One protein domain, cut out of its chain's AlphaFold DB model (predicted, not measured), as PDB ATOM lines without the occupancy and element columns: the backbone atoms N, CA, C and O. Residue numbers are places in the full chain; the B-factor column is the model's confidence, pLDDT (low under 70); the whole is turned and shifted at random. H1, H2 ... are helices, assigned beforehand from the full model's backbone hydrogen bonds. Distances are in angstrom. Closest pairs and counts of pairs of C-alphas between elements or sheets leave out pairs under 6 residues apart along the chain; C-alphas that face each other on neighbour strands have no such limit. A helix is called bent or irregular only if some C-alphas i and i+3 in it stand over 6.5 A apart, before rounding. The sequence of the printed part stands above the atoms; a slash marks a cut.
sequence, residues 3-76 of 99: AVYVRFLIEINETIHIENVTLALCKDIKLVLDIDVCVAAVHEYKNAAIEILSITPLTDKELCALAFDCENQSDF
ATOM      1  N   ALA A   3     -40.580  34.559 -26.461       53.16
ATOM      2  CA  ALA A   3     -40.871  33.559 -27.490       53.16
ATOM      3  C   ALA A   3     -42.377  33.240 -27.683       53.16
ATOM      4  O   ALA A   3     -42.782  32.943 -28.805       53.16
ATOM      5  N   VAL A   4     -43.235  33.556 -26.697       59.81
ATOM      6  CA  VAL A   4     -44.706  33.669 -26.879       59.81
ATOM      7  C   VAL A   4     -45.074  34.626 -28.023       59.81
ATOM      8  O   VAL A   4     -46.039  34.395 -28.741       59.81
ATOM      9  N   TYR A   5     -44.284  35.684 -28.230       75.31
ATOM     10  CA  TYR A   5     -44.547  36.678 -29.270       75.31
ATOM     11  C   TYR A   5     -44.205  36.161 -30.675       75.31
ATOM     12  O   TYR A   5     -44.920  36.457 -31.621       75.31
ATOM     13  N   VAL A   6     -43.155  35.344 -30.820       83.56
ATOM     14  CA  VAL A   6     -42.752  34.785 -32.125       83.56
ATOM     15  C   VAL A   6     -43.788  33.785 -32.628       83.56
ATOM     16  O   VAL A   6     -44.226  33.895 -33.768       83.56
ATOM     17  N   ARG A   7     -44.231  32.851 -31.775       85.56
ATOM     18  CA  ARG A   7     -45.291  31.892 -32.130       85.56
ATOM     19  C   ARG A   7     -46.596  32.603 -32.487       85.56
ATOM     20  O   ARG A   7     -47.181  32.299 -33.518       85.56
ATOM     21  N   PHE A   8     -46.979  33.611 -31.706       87.25
ATOM     22  CA  PHE A   8     -48.147  34.437 -32.005       87.25
ATOM     23  C   PHE A   8     -48.048  35.123 -33.378       87.25
ATOM     24  O   PHE A   8     -48.993  35.065 -34.157       87.25
ATOM     25  N   LEU A   9     -46.899  35.723 -33.713       89.44
ATOM     26  CA  LEU A   9     -46.680  36.344 -35.028       89.44
ATOM     27  C   LEU A   9     -46.781  35.334 -36.181       89.44
ATOM     28  O   LEU A   9     -47.261  35.687 -37.254       89.44
ATOM     29  N   ILE A  10     -46.354  34.087 -35.967       90.69
ATOM     30  CA  ILE A  10     -46.515  33.009 -36.951       90.69
ATOM     31  C   ILE A  10     -48.000  32.662 -37.127       90.69
ATOM     32  O   ILE A  10     -48.464  32.572 -38.261       90.69
ATOM     33  N   GLU A  11     -48.756  32.524 -36.034       89.00
ATOM     34  CA  GLU A  11     -50.189  32.177 -36.065       89.00
ATOM     35  C   GLU A  11     -51.037  33.194 -36.838       89.00
ATOM     36  O   GLU A  11     -51.951  32.809 -37.567       89.00
ATOM     37  N   ILE A  12     -50.721  34.487 -36.719       93.12
ATOM     38  CA  ILE A  12     -51.428  35.560 -37.439       93.12
ATOM     39  C   ILE A  12     -50.798  35.900 -38.800       93.12
ATOM     40  O   ILE A  12     -51.216  36.861 -39.441       93.12
ATOM     41  N   ASN A  13     -49.811  35.119 -39.252       90.69
ATOM     42  CA  ASN A  13     -49.084  35.307 -40.511       90.69
ATOM     43  C   ASN A  13     -48.349  36.663 -40.645       90.69
ATOM     44  O   ASN A  13     -48.096  37.146 -41.747       90.69
ATOM     45  N   GLU A  14     -47.935  37.254 -39.524       92.69
ATOM     46  CA  GLU A  14     -47.175  38.511 -39.439       92.69
ATOM     47  C   GLU A  14     -45.659  38.247 -39.336       92.69
ATOM     48  O   GLU A  14     -44.917  38.820 -38.529       92.69
ATOM     49  N   THR A  15     -45.167  37.329 -40.169       91.12
ATOM     50  CA  THR A  15     -43.779  36.834 -40.126       91.12
ATOM     51  C   THR A  15     -42.743  37.876 -40.562       91.12
ATOM     52  O   THR A  15     -41.566  37.764 -40.215       91.12
ATOM     53  N   ILE A  16     -43.180  38.947 -41.231       92.31
ATOM     54  CA  ILE A  16     -42.329  40.080 -41.617       92.31
ATOM     55  C   ILE A  16     -41.728  40.796 -40.401       92.31
ATOM     56  O   ILE A  16     -40.599  41.283 -40.448       92.31
ATOM     57  N   HIS A  17     -42.442  40.816 -39.272       91.38
ATOM     58  CA  HIS A  17     -41.916  41.380 -38.031       91.38
ATOM     59  C   HIS A  17     -40.789  40.522 -37.445       91.38
ATOM     60  O   HIS A  17     -39.827  41.070 -36.906       91.38
ATOM     61  N   ILE A  18     -40.862  39.197 -37.605       90.56
ATOM     62  CA  ILE A  18     -39.809  38.265 -37.176       90.56
ATOM     63  C   ILE A  18     -38.542  38.497 -38.004       90.56
ATOM     64  O   ILE A  18     -37.449  38.617 -37.451       90.56
ATOM     65  N   GLU A  19     -38.689  38.625 -39.323       91.50
ATOM     66  CA  GLU A  19     -37.583  38.909 -40.240       91.50
ATOM     67  C   GLU A  19     -36.906  40.245 -39.921       91.50
ATOM     68  O   GLU A  19     -35.695  40.286 -39.706       91.50
ATOM     69  N   ASN A  20     -37.686  41.321 -39.789       92.00
ATOM     70  CA  ASN A  20     -37.159  42.657 -39.503       92.00
ATOM     71  C   ASN A  20     -36.394  42.716 -38.177       92.00
ATOM     72  O   ASN A  20     -35.320  43.317 -38.110       92.00
ATOM     73  N   VAL A  21     -36.921  42.078 -37.127       89.88
ATOM     74  CA  VAL A  21     -36.231  42.006 -35.833       89.88
ATOM     75  C   VAL A  21     -34.945  41.200 -35.963       89.88
ATOM     76  O   VAL A  21     -33.904  41.655 -35.500       89.88
ATOM     77  N   THR A  22     -34.973  40.045 -36.629       89.00
ATOM     78  CA  THR A  22     -33.773  39.206 -36.786       89.00
ATOM     79  C   THR A  22     -32.674  39.930 -37.572       89.00
ATOM     80  O   THR A  22     -31.514  39.919 -37.161       89.00
ATOM     81  N   LEU A  23     -33.031  40.650 -38.640       91.12
ATOM     82  CA  LEU A  23     -32.090  41.470 -39.410       91.12
ATOM     83  C   LEU A  23     -31.536  42.658 -38.609       91.12
ATOM     84  O   LEU A  23     -30.373  43.021 -38.781       91.12
ATOM     85  N   ALA A  24     -32.338  43.266 -37.730       89.19
ATOM     86  CA  ALA A  24     -31.848  44.290 -36.809       89.19
ATOM     87  C   ALA A  24     -30.852  43.696 -35.799       89.19
ATOM     88  O   ALA A  24     -29.790  44.272 -35.569       89.19
ATOM     89  N   LEU A  25     -31.126  42.496 -35.275       87.19
ATOM     90  CA  LEU A  25     -30.214  41.797 -34.366       87.19
ATOM     91  C   LEU A  25     -28.884  41.419 -35.031       87.19
ATOM     92  O   LEU A  25     -27.856  41.494 -34.364       87.19
ATOM     93  N   CYS A  26     -28.869  41.096 -36.329       87.31
ATOM     94  CA  CYS A  26     -27.621  40.895 -37.079       87.31
ATOM     95  C   CYS A  26     -26.714  42.139 -37.092       87.31
ATOM     96  O   CYS A  26     -25.505  42.006 -37.256       87.31
ATOM     97  N   LYS A  27     -27.285  43.343 -36.951       82.88
ATOM     98  CA  LYS A  27     -26.546  44.615 -36.951       82.88
ATOM     99  C   LYS A  27     -26.169  45.071 -35.541       82.88
ATOM    100  O   LYS A  27     -25.093  45.632 -35.352       82.88
ATOM    101  N   ASP A  28     -27.055  44.836 -34.574       76.69
ATOM    102  CA  ASP A  28     -26.921  45.344 -33.204       76.69
ATOM    103  C   ASP A  28     -26.148  44.401 -32.285       76.69
ATOM    104  O   ASP A  28     -25.370  44.838 -31.430       76.69
ATOM    105  N   ILE A  29     -26.359  43.093 -32.430       65.75
ATOM    106  CA  ILE A  29     -25.589  42.126 -31.667       65.75
ATOM    107  C   ILE A  29     -24.260  41.991 -32.397       65.75
ATOM    108  O   ILE A  29     -24.224  41.607 -33.563       65.75
ATOM    109  N   LYS A  30     -23.151  42.236 -31.693       59.81
ATOM    110  CA  LYS A  30     -21.834  41.718 -32.086       59.81
ATOM    111  C   LYS A  30     -21.839  40.188 -31.984       59.81
ATOM    112  O   LYS A  30     -21.094  39.609 -31.196       59.81
ATOM    113  N   LEU A  31     -22.743  39.529 -32.707       56.56
ATOM    114  CA  LEU A  31     -22.635  38.115 -32.988       56.56
ATOM    115  C   LEU A  31     -21.254  37.941 -33.609       56.56
ATOM    116  O   LEU A  31     -20.798  38.765 -34.393       56.56
ATOM    117  N   VAL A  32     -20.566  36.881 -33.216       55.69
ATOM    118  CA  VAL A  32     -19.196  36.560 -33.651       55.69
ATOM    119  C   VAL A  32     -19.107  36.346 -35.181       55.69
ATOM    120  O   VAL A  32     -18.033  36.123 -35.728       55.69
ATOM    121  N   LEU A  33     -20.243  36.430 -35.876       62.19
ATOM    122  CA  LEU A  33     -20.428  36.266 -37.305       62.19
ATOM    123  C   LEU A  33     -20.391  37.612 -38.029       62.19
ATOM    124  O   LEU A  33     -20.924  38.615 -37.561       62.19
ATOM    125  N   ASP A  34     -19.795  37.584 -39.213       83.94
ATOM    126  CA  ASP A  34     -19.883  38.652 -40.200       83.94
ATOM    127  C   ASP A  34     -21.358  39.018 -40.477       83.94
ATOM    128  O   ASP A  34     -22.222  38.136 -40.565       83.94
ATOM    129  N   ILE A  35     -21.651  40.318 -40.594       87.50
ATOM    130  CA  ILE A  35     -23.012  40.834 -40.809       87.50
ATOM    131  C   ILE A  35     -23.619  40.225 -42.076       87.50
ATOM    132  O   ILE A  35     -24.785  39.826 -42.052       87.50
ATOM    133  N   ASP A  36     -22.838  40.098 -43.149       88.88
ATOM    134  CA  ASP A  36     -23.314  39.560 -44.423       88.88
ATOM    135  C   ASP A  36     -23.663  38.075 -44.287       88.88
ATOM    136  O   ASP A  36     -24.674  37.617 -44.823       88.88
ATOM    137  N   VAL A  37     -22.887  37.331 -43.492       89.00
ATOM    138  CA  VAL A  37     -23.172  35.923 -43.182       89.00
ATOM    139  C   VAL A  37     -24.449  35.798 -42.352       89.00
ATOM    140  O   VAL A  37     -25.270  34.923 -42.629       89.00
ATOM    141  N   CYS A  38     -24.658  36.678 -41.369       89.12
ATOM    142  CA  CYS A  38     -25.886  36.686 -40.574       89.12
ATOM    143  C   CYS A  38     -27.113  36.971 -41.448       89.12
ATOM    144  O   CYS A  38     -28.084  36.216 -41.413       89.12
ATOM    145  N   VAL A  39     -27.055  38.009 -42.288       90.81
ATOM    146  CA  VAL A  39     -28.150  38.370 -43.202       90.81
ATOM    147  C   VAL A  39     -28.441  37.241 -44.194       90.81
ATOM    148  O   VAL A  39     -29.605  36.892 -44.397       90.81
ATOM    149  N   ALA A  40     -27.405  36.628 -44.774       91.81
ATOM    150  CA  ALA A  40     -27.567  35.490 -45.674       91.81
ATOM    151  C   ALA A  40     -28.240  34.299 -44.973       91.81
ATOM    152  O   ALA A  40     -29.181  33.720 -45.516       91.81
ATOM    153  N   ALA A  41     -27.821  33.978 -43.746       90.88
ATOM    154  CA  ALA A  41     -28.431  32.912 -42.957       90.88
ATOM    155  C   ALA A  41     -29.907  33.199 -42.640       90.88
ATOM    156  O   ALA A  41     -30.732  32.289 -42.714       90.88
ATOM    157  N   VAL A  42     -30.265  34.449 -42.331       92.06
ATOM    158  CA  VAL A  42     -31.671  34.825 -42.115       92.06
ATOM    159  C   VAL A  42     -32.495  34.547 -43.367       92.06
ATOM    160  O   VAL A  42     -33.522  33.885 -43.267       92.06
ATOM    161  N   HIS A  43     -32.052  34.996 -44.541       93.19
ATOM    162  CA  HIS A  43     -32.807  34.777 -45.778       93.19
ATOM    163  C   HIS A  43     -32.943  33.294 -46.141       93.19
ATOM    164  O   HIS A  43     -34.021  32.876 -46.561       93.19
ATOM    165  N   GLU A  44     -31.885  32.507 -45.943       94.38
ATOM    166  CA  GLU A  44     -31.882  31.076 -46.259       94.38
ATOM    167  C   GLU A  44     -32.788  30.280 -45.308       94.38
ATOM    168  O   GLU A  44     -33.622  29.481 -45.735       94.38
ATOM    169  N   TYR A  45     -32.664  30.514 -43.999       92.56
ATOM    170  CA  TYR A  45     -33.283  29.654 -42.990       92.56
ATOM    171  C   TYR A  45     -34.626  30.162 -42.456       92.56
ATOM    172  O   TYR A  45     -35.316  29.394 -41.782       92.56
ATOM    173  N   LYS A  46     -35.041  31.405 -42.753       92.44
ATOM    174  CA  LYS A  46     -36.288  31.999 -42.224       92.44
ATOM    175  C   LYS A  46     -37.491  31.075 -42.393       92.44
ATOM    176  O   LYS A  46     -38.207  30.820 -41.429       92.44
ATOM    177  N   ASN A  47     -37.717  30.582 -43.609       92.88
ATOM    178  CA  ASN A  47     -38.918  29.806 -43.916       92.88
ATOM    179  C   ASN A  47     -38.922  28.466 -43.170       92.88
ATOM    180  O   ASN A  47     -39.927  28.117 -42.559       92.88
ATOM    181  N   ALA A  48     -37.782  27.770 -43.144       92.81
ATOM    182  CA  ALA A  48     -37.636  26.519 -42.403       92.81
ATOM    183  C   ALA A  48     -37.820  26.731 -40.891       92.81
ATOM    184  O   ALA A  48     -38.496  25.947 -40.227       92.81
ATOM    185  N   ALA A  49     -37.269  27.816 -40.340       90.00
ATOM    186  CA  ALA A  49     -37.436  28.151 -38.930       90.00
ATOM    187  C   ALA A  49     -38.907  28.436 -38.583       90.00
ATOM    188  O   ALA A  49     -39.406  27.915 -37.587       90.00
ATOM    189  N   ILE A  50     -39.615  29.213 -39.410       91.56
ATOM    190  CA  ILE A  50     -41.050  29.491 -39.230       91.56
ATOM    191  C   ILE A  50     -41.863  28.198 -39.288       91.56
ATOM    192  O   ILE A  50     -42.703  27.971 -38.418       91.56
ATOM    193  N   GLU A  51     -41.601  27.340 -40.274       91.25
ATOM    194  CA  GLU A  51     -42.302  26.066 -40.426       91.25
ATOM    195  C   GLU A  51     -42.118  25.189 -39.184       91.25
ATOM    196  O   GLU A  51     -43.105  24.789 -38.565       91.25
ATOM    197  N   ILE A  52     -40.873  24.976 -38.747       89.19
ATOM    198  CA  ILE A  52     -40.568  24.186 -37.548       89.19
ATOM    199  C   ILE A  52     -41.275  24.767 -36.322       89.19
ATOM    200  O   ILE A  52     -41.900  24.021 -35.570       89.19
ATOM    201  N   LEU A  53     -41.214  26.085 -36.120       89.25
ATOM    202  CA  LEU A  53     -41.854  26.748 -34.981       89.25
ATOM    203  C   LEU A  53     -43.385  26.649 -35.015       89.25
ATOM    204  O   LEU A  53     -44.009  26.625 -33.952       89.25
ATOM    205  N   SER A  54     -43.982  26.561 -36.206       89.62
ATOM    206  CA  SER A  54     -45.433  26.432 -36.379       89.62
ATOM    207  C   SER A  54     -45.957  25.038 -36.022       89.62
ATOM    208  O   SER A  54     -47.065  24.916 -35.506       89.62
ATOM    209  N   ILE A  55     -45.155  23.991 -36.247       90.75
ATOM    210  CA  ILE A  55     -45.586  22.595 -36.059       90.75
ATOM    211  C   ILE A  55     -45.011  21.944 -34.802       90.75
ATOM    212  O   ILE A  55     -45.530  20.927 -34.341       90.75
ATOM    213  N   THR A  56     -43.920  22.481 -34.255       89.62
ATOM    214  CA  THR A  56     -43.224  21.833 -33.144       89.62
ATOM    215  C   THR A  56     -44.019  21.940 -31.839       89.62
ATOM    216  O   THR A  56     -44.401  23.050 -31.436       89.62
ATOM    217  N   PRO A  57     -44.216  20.816 -31.123       89.00
ATOM    218  CA  PRO A  57     -44.857  20.817 -29.812       89.00
ATOM    219  C   PRO A  57     -43.920  21.312 -28.698       89.00
ATOM    220  O   PRO A  57     -44.357  21.448 -27.559       89.00
ATOM    221  N   LEU A  58     -42.639  21.557 -29.006       87.69
ATOM    222  CA  LEU A  58     -41.634  21.956 -28.025       87.69
ATOM    223  C   LEU A  58     -41.884  23.372 -27.505       87.69
ATOM    224  O   LEU A  58     -42.032  24.325 -28.269       87.69
ATOM    225  N   THR A  59     -41.856  23.537 -26.195       89.62
ATOM    226  CA  THR A  59     -41.874  24.841 -25.537       89.62
ATOM    227  C   THR A  59     -40.636  25.667 -25.892       89.62
ATOM    228  O   THR A  59     -39.605  25.154 -26.326       89.62
ATOM    229  N   ASP A  60     -40.709  26.973 -25.642       86.81
ATOM    230  CA  ASP A  60     -39.596  27.897 -25.882       86.81
ATOM    231  C   ASP A  60     -38.310  27.480 -25.146       86.81
ATOM    232  O   ASP A  60     -37.210  27.653 -25.667       86.81
ATOM    233  N   LYS A  61     -38.450  26.909 -23.942       89.25
ATOM    234  CA  LYS A  61     -37.333  26.399 -23.136       89.25
ATOM    235  C   LYS A  61     -36.705  25.160 -23.768       89.25
ATOM    236  O   LYS A  61     -35.488  25.087 -23.876       89.25
ATOM    237  N   GLU A  62     -37.529  24.231 -24.243       90.69
ATOM    238  CA  GLU A  62     -37.067  23.007 -24.908       90.69
ATOM    239  C   GLU A  62     -36.364  23.315 -26.233       90.69
ATOM    240  O   GLU A  62     -35.290  22.782 -26.496       90.69
ATOM    241  N   LEU A  63     -36.920  24.223 -27.045       88.25
ATOM    242  CA  LEU A  63     -36.282  24.690 -28.281       88.25
ATOM    243  C   LEU A  63     -34.938  25.364 -28.005       88.25
ATOM    244  O   LEU A  63     -33.961  25.140 -28.717       88.25
ATOM    245  N   CYS A  64     -34.889  26.179 -26.958       87.38
ATOM    246  CA  CYS A  64     -33.688  26.891 -26.567       87.38
ATOM    247  C   CYS A  64     -32.604  25.941 -26.021       87.38
ATOM    248  O   CYS A  64     -31.437  26.086 -26.385       87.38
ATOM    249  N   ALA A  65     -32.974  24.921 -25.240       91.25
ATOM    250  CA  ALA A  65     -32.068  23.854 -24.806       91.25
ATOM    251  C   ALA A  65     -31.529  23.032 -25.990       91.25
ATOM    252  O   ALA A  65     -30.344  22.706 -26.045       91.25
ATOM    253  N   LEU A  66     -32.392  22.717 -26.963       88.88
ATOM    254  CA  LEU A  66     -32.032  21.908 -28.128       88.88
ATOM    255  C   LEU A  66     -31.074  22.636 -29.085       88.88
ATOM    256  O   LEU A  66     -30.109  22.036 -29.553       88.88
ATOM    257  N   ALA A  67     -31.355  23.903 -29.399       86.38
ATOM    258  CA  ALA A  67     -30.659  24.636 -30.459       86.38
ATOM    259  C   ALA A  67     -29.526  25.545 -29.958       86.38
ATOM    260  O   ALA A  67     -28.601  25.834 -30.716       86.38
ATOM    261  N   PHE A  68     -29.598  26.017 -28.709       85.25
ATOM    262  CA  PHE A  68     -28.710  27.066 -28.194       85.25
ATOM    263  C   PHE A  68     -28.105  26.756 -26.820       85.25
ATOM    264  O   PHE A  68     -27.438  27.623 -26.260       85.25
ATOM    265  N   ASP A  69     -28.339  25.555 -26.279       86.50
ATOM    266  CA  ASP A  69     -27.780  25.074 -25.007       86.50
ATOM    267  C   ASP A  69     -28.004  26.041 -23.824       86.50
ATOM    268  O   ASP A  69     -27.175  26.204 -22.931       86.50
ATOM    269  N   CYS A  70     -29.137  26.751 -23.832       87.56
ATOM    270  CA  CYS A  70     -29.447  27.741 -22.799       87.56
ATOM    271  C   CYS A  70     -29.972  27.113 -21.495       87.56
ATOM    272  O   CYS A  70     -29.970  27.760 -20.447       87.56
ATOM    273  N   GLU A  71     -30.441  25.867 -21.572       90.19
ATOM    274  CA  GLU A  71     -30.857  25.012 -20.464       90.19
ATOM    275  C   GLU A  71     -30.386  23.584 -20.771       90.19
ATOM    276  O   GLU A  71     -30.202  23.220 -21.934       90.19
ATOM    277  N   ASN A  72     -30.200  22.759 -19.741       90.25
ATOM    278  CA  ASN A  72     -29.716  21.400 -19.934       90.25
ATOM    279  C   ASN A  72     -30.819  20.522 -20.548       90.25
ATOM    280  O   ASN A  72     -31.894  20.355 -19.970       90.25
ATOM    281  N   GLN A  73     -30.548  19.917 -21.706       90.06
ATOM    282  CA  GLN A  73     -31.518  19.071 -22.413       90.06
ATOM    283  C   GLN A  73     -32.016  17.899 -21.560       90.06
ATOM    284  O   GLN A  73     -33.159  17.465 -21.716       90.06
ATOM    285  N   SER A  74     -31.193  17.405 -20.624       88.81
ATOM    286  CA  SER A  74     -31.599  16.321 -19.729       88.81
ATOM    287  C   SER A  74     -32.794  16.686 -18.857       88.81
ATOM    288  O   SER A  74     -33.490  15.780 -18.407       88.81
ATOM    289  N   ASP A  75     -33.059  17.969 -18.622       91.25
ATOM    290  CA  ASP A  75     -34.124  18.426 -17.730       91.25
ATOM    291  C   ASP A  75     -35.513  18.324 -18.381       91.25
ATOM    292  O   ASP A  75     -36.526  18.326 -17.679       91.25
ATOM    293  N   PHE A  76     -35.571  18.134 -19.704       92.00
ATOM    294  CA  PHE A  76     -36.810  18.068 -20.476       92.00
ATOM    295  C   PHE A  76     -37.146  16.628 -20.887       92.00
ATOM    296  O   PHE A  76     -36.456  16.045 -21.726       92.00
TER     297      PHE A  76
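This is residues 3 to 76 of the 99 residues of the protein "Hypothetical protein" of Rotaria sp. Silwood1 (UniProt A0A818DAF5). The helices make an open arch: H2 beside H3a is one leg, H1 crossed by H3b the top, H4 the other leg. The printed part has 74 residues, with four named helices, H1 to H4, and no named strand: all helix. It is only just compact, close to loose, with a radius of gyration of the C-alphas of 13.2 A and spans of 35 by 30 by 18 A.

Find C-alpha 3 at (-40.871, 33.559, -27.490), where H1, residues 3 to 11, begins. H2, residues 15 to 28, runs 20.1 A. H3, residues 35 to 55, was assigned as one helix by its hydrogen bonds but is bent, with C-alphas 44 and 47 7.5 A apart; its arms are H3a, residues 35 to 44, 14.3 A, and H3b, residues 47 to 55. H4, residues 60 to 68, ends at C-alpha 68, (-28.710, 27.066, -28.194).

Look first at the hairpin H1 and H2: H2 touches H1 with residues 15 to 18 alone, opposite ways at a steep tilt of 40 degrees, the closest C-alphas being Leu 9 and Thr 15, 5.9 A. H2 and H3a, also a hairpin, touch at a shallow tilt of 18 degrees, closest at C-alphas Cys 26 and Cys 38, 5.7 A. H3b touches H1 about perpendicular, 83 degrees, closest at C-alphas Ile 10 and Ser 54, 6.7 A. H4 is close but not clearly touching H1, closest at C-alphas Ala 3 and Asp 60, 6.0 A, and apart from H2, H3a and H3b. Every O i to N i+4 pair is within hydrogen-bond range in H1, H3a, H3b and H4, and 9 of 10 in H2.

The C-alphas of Asp 36 and Asp 75, the two farthest apart, are 35.7 A apart. The printed part has no cut and no long link. Residues 28 to 33, of which 28 belongs to H2, stand free; pLDDT is under 70 at residues 3 to 4 and 29 to 33.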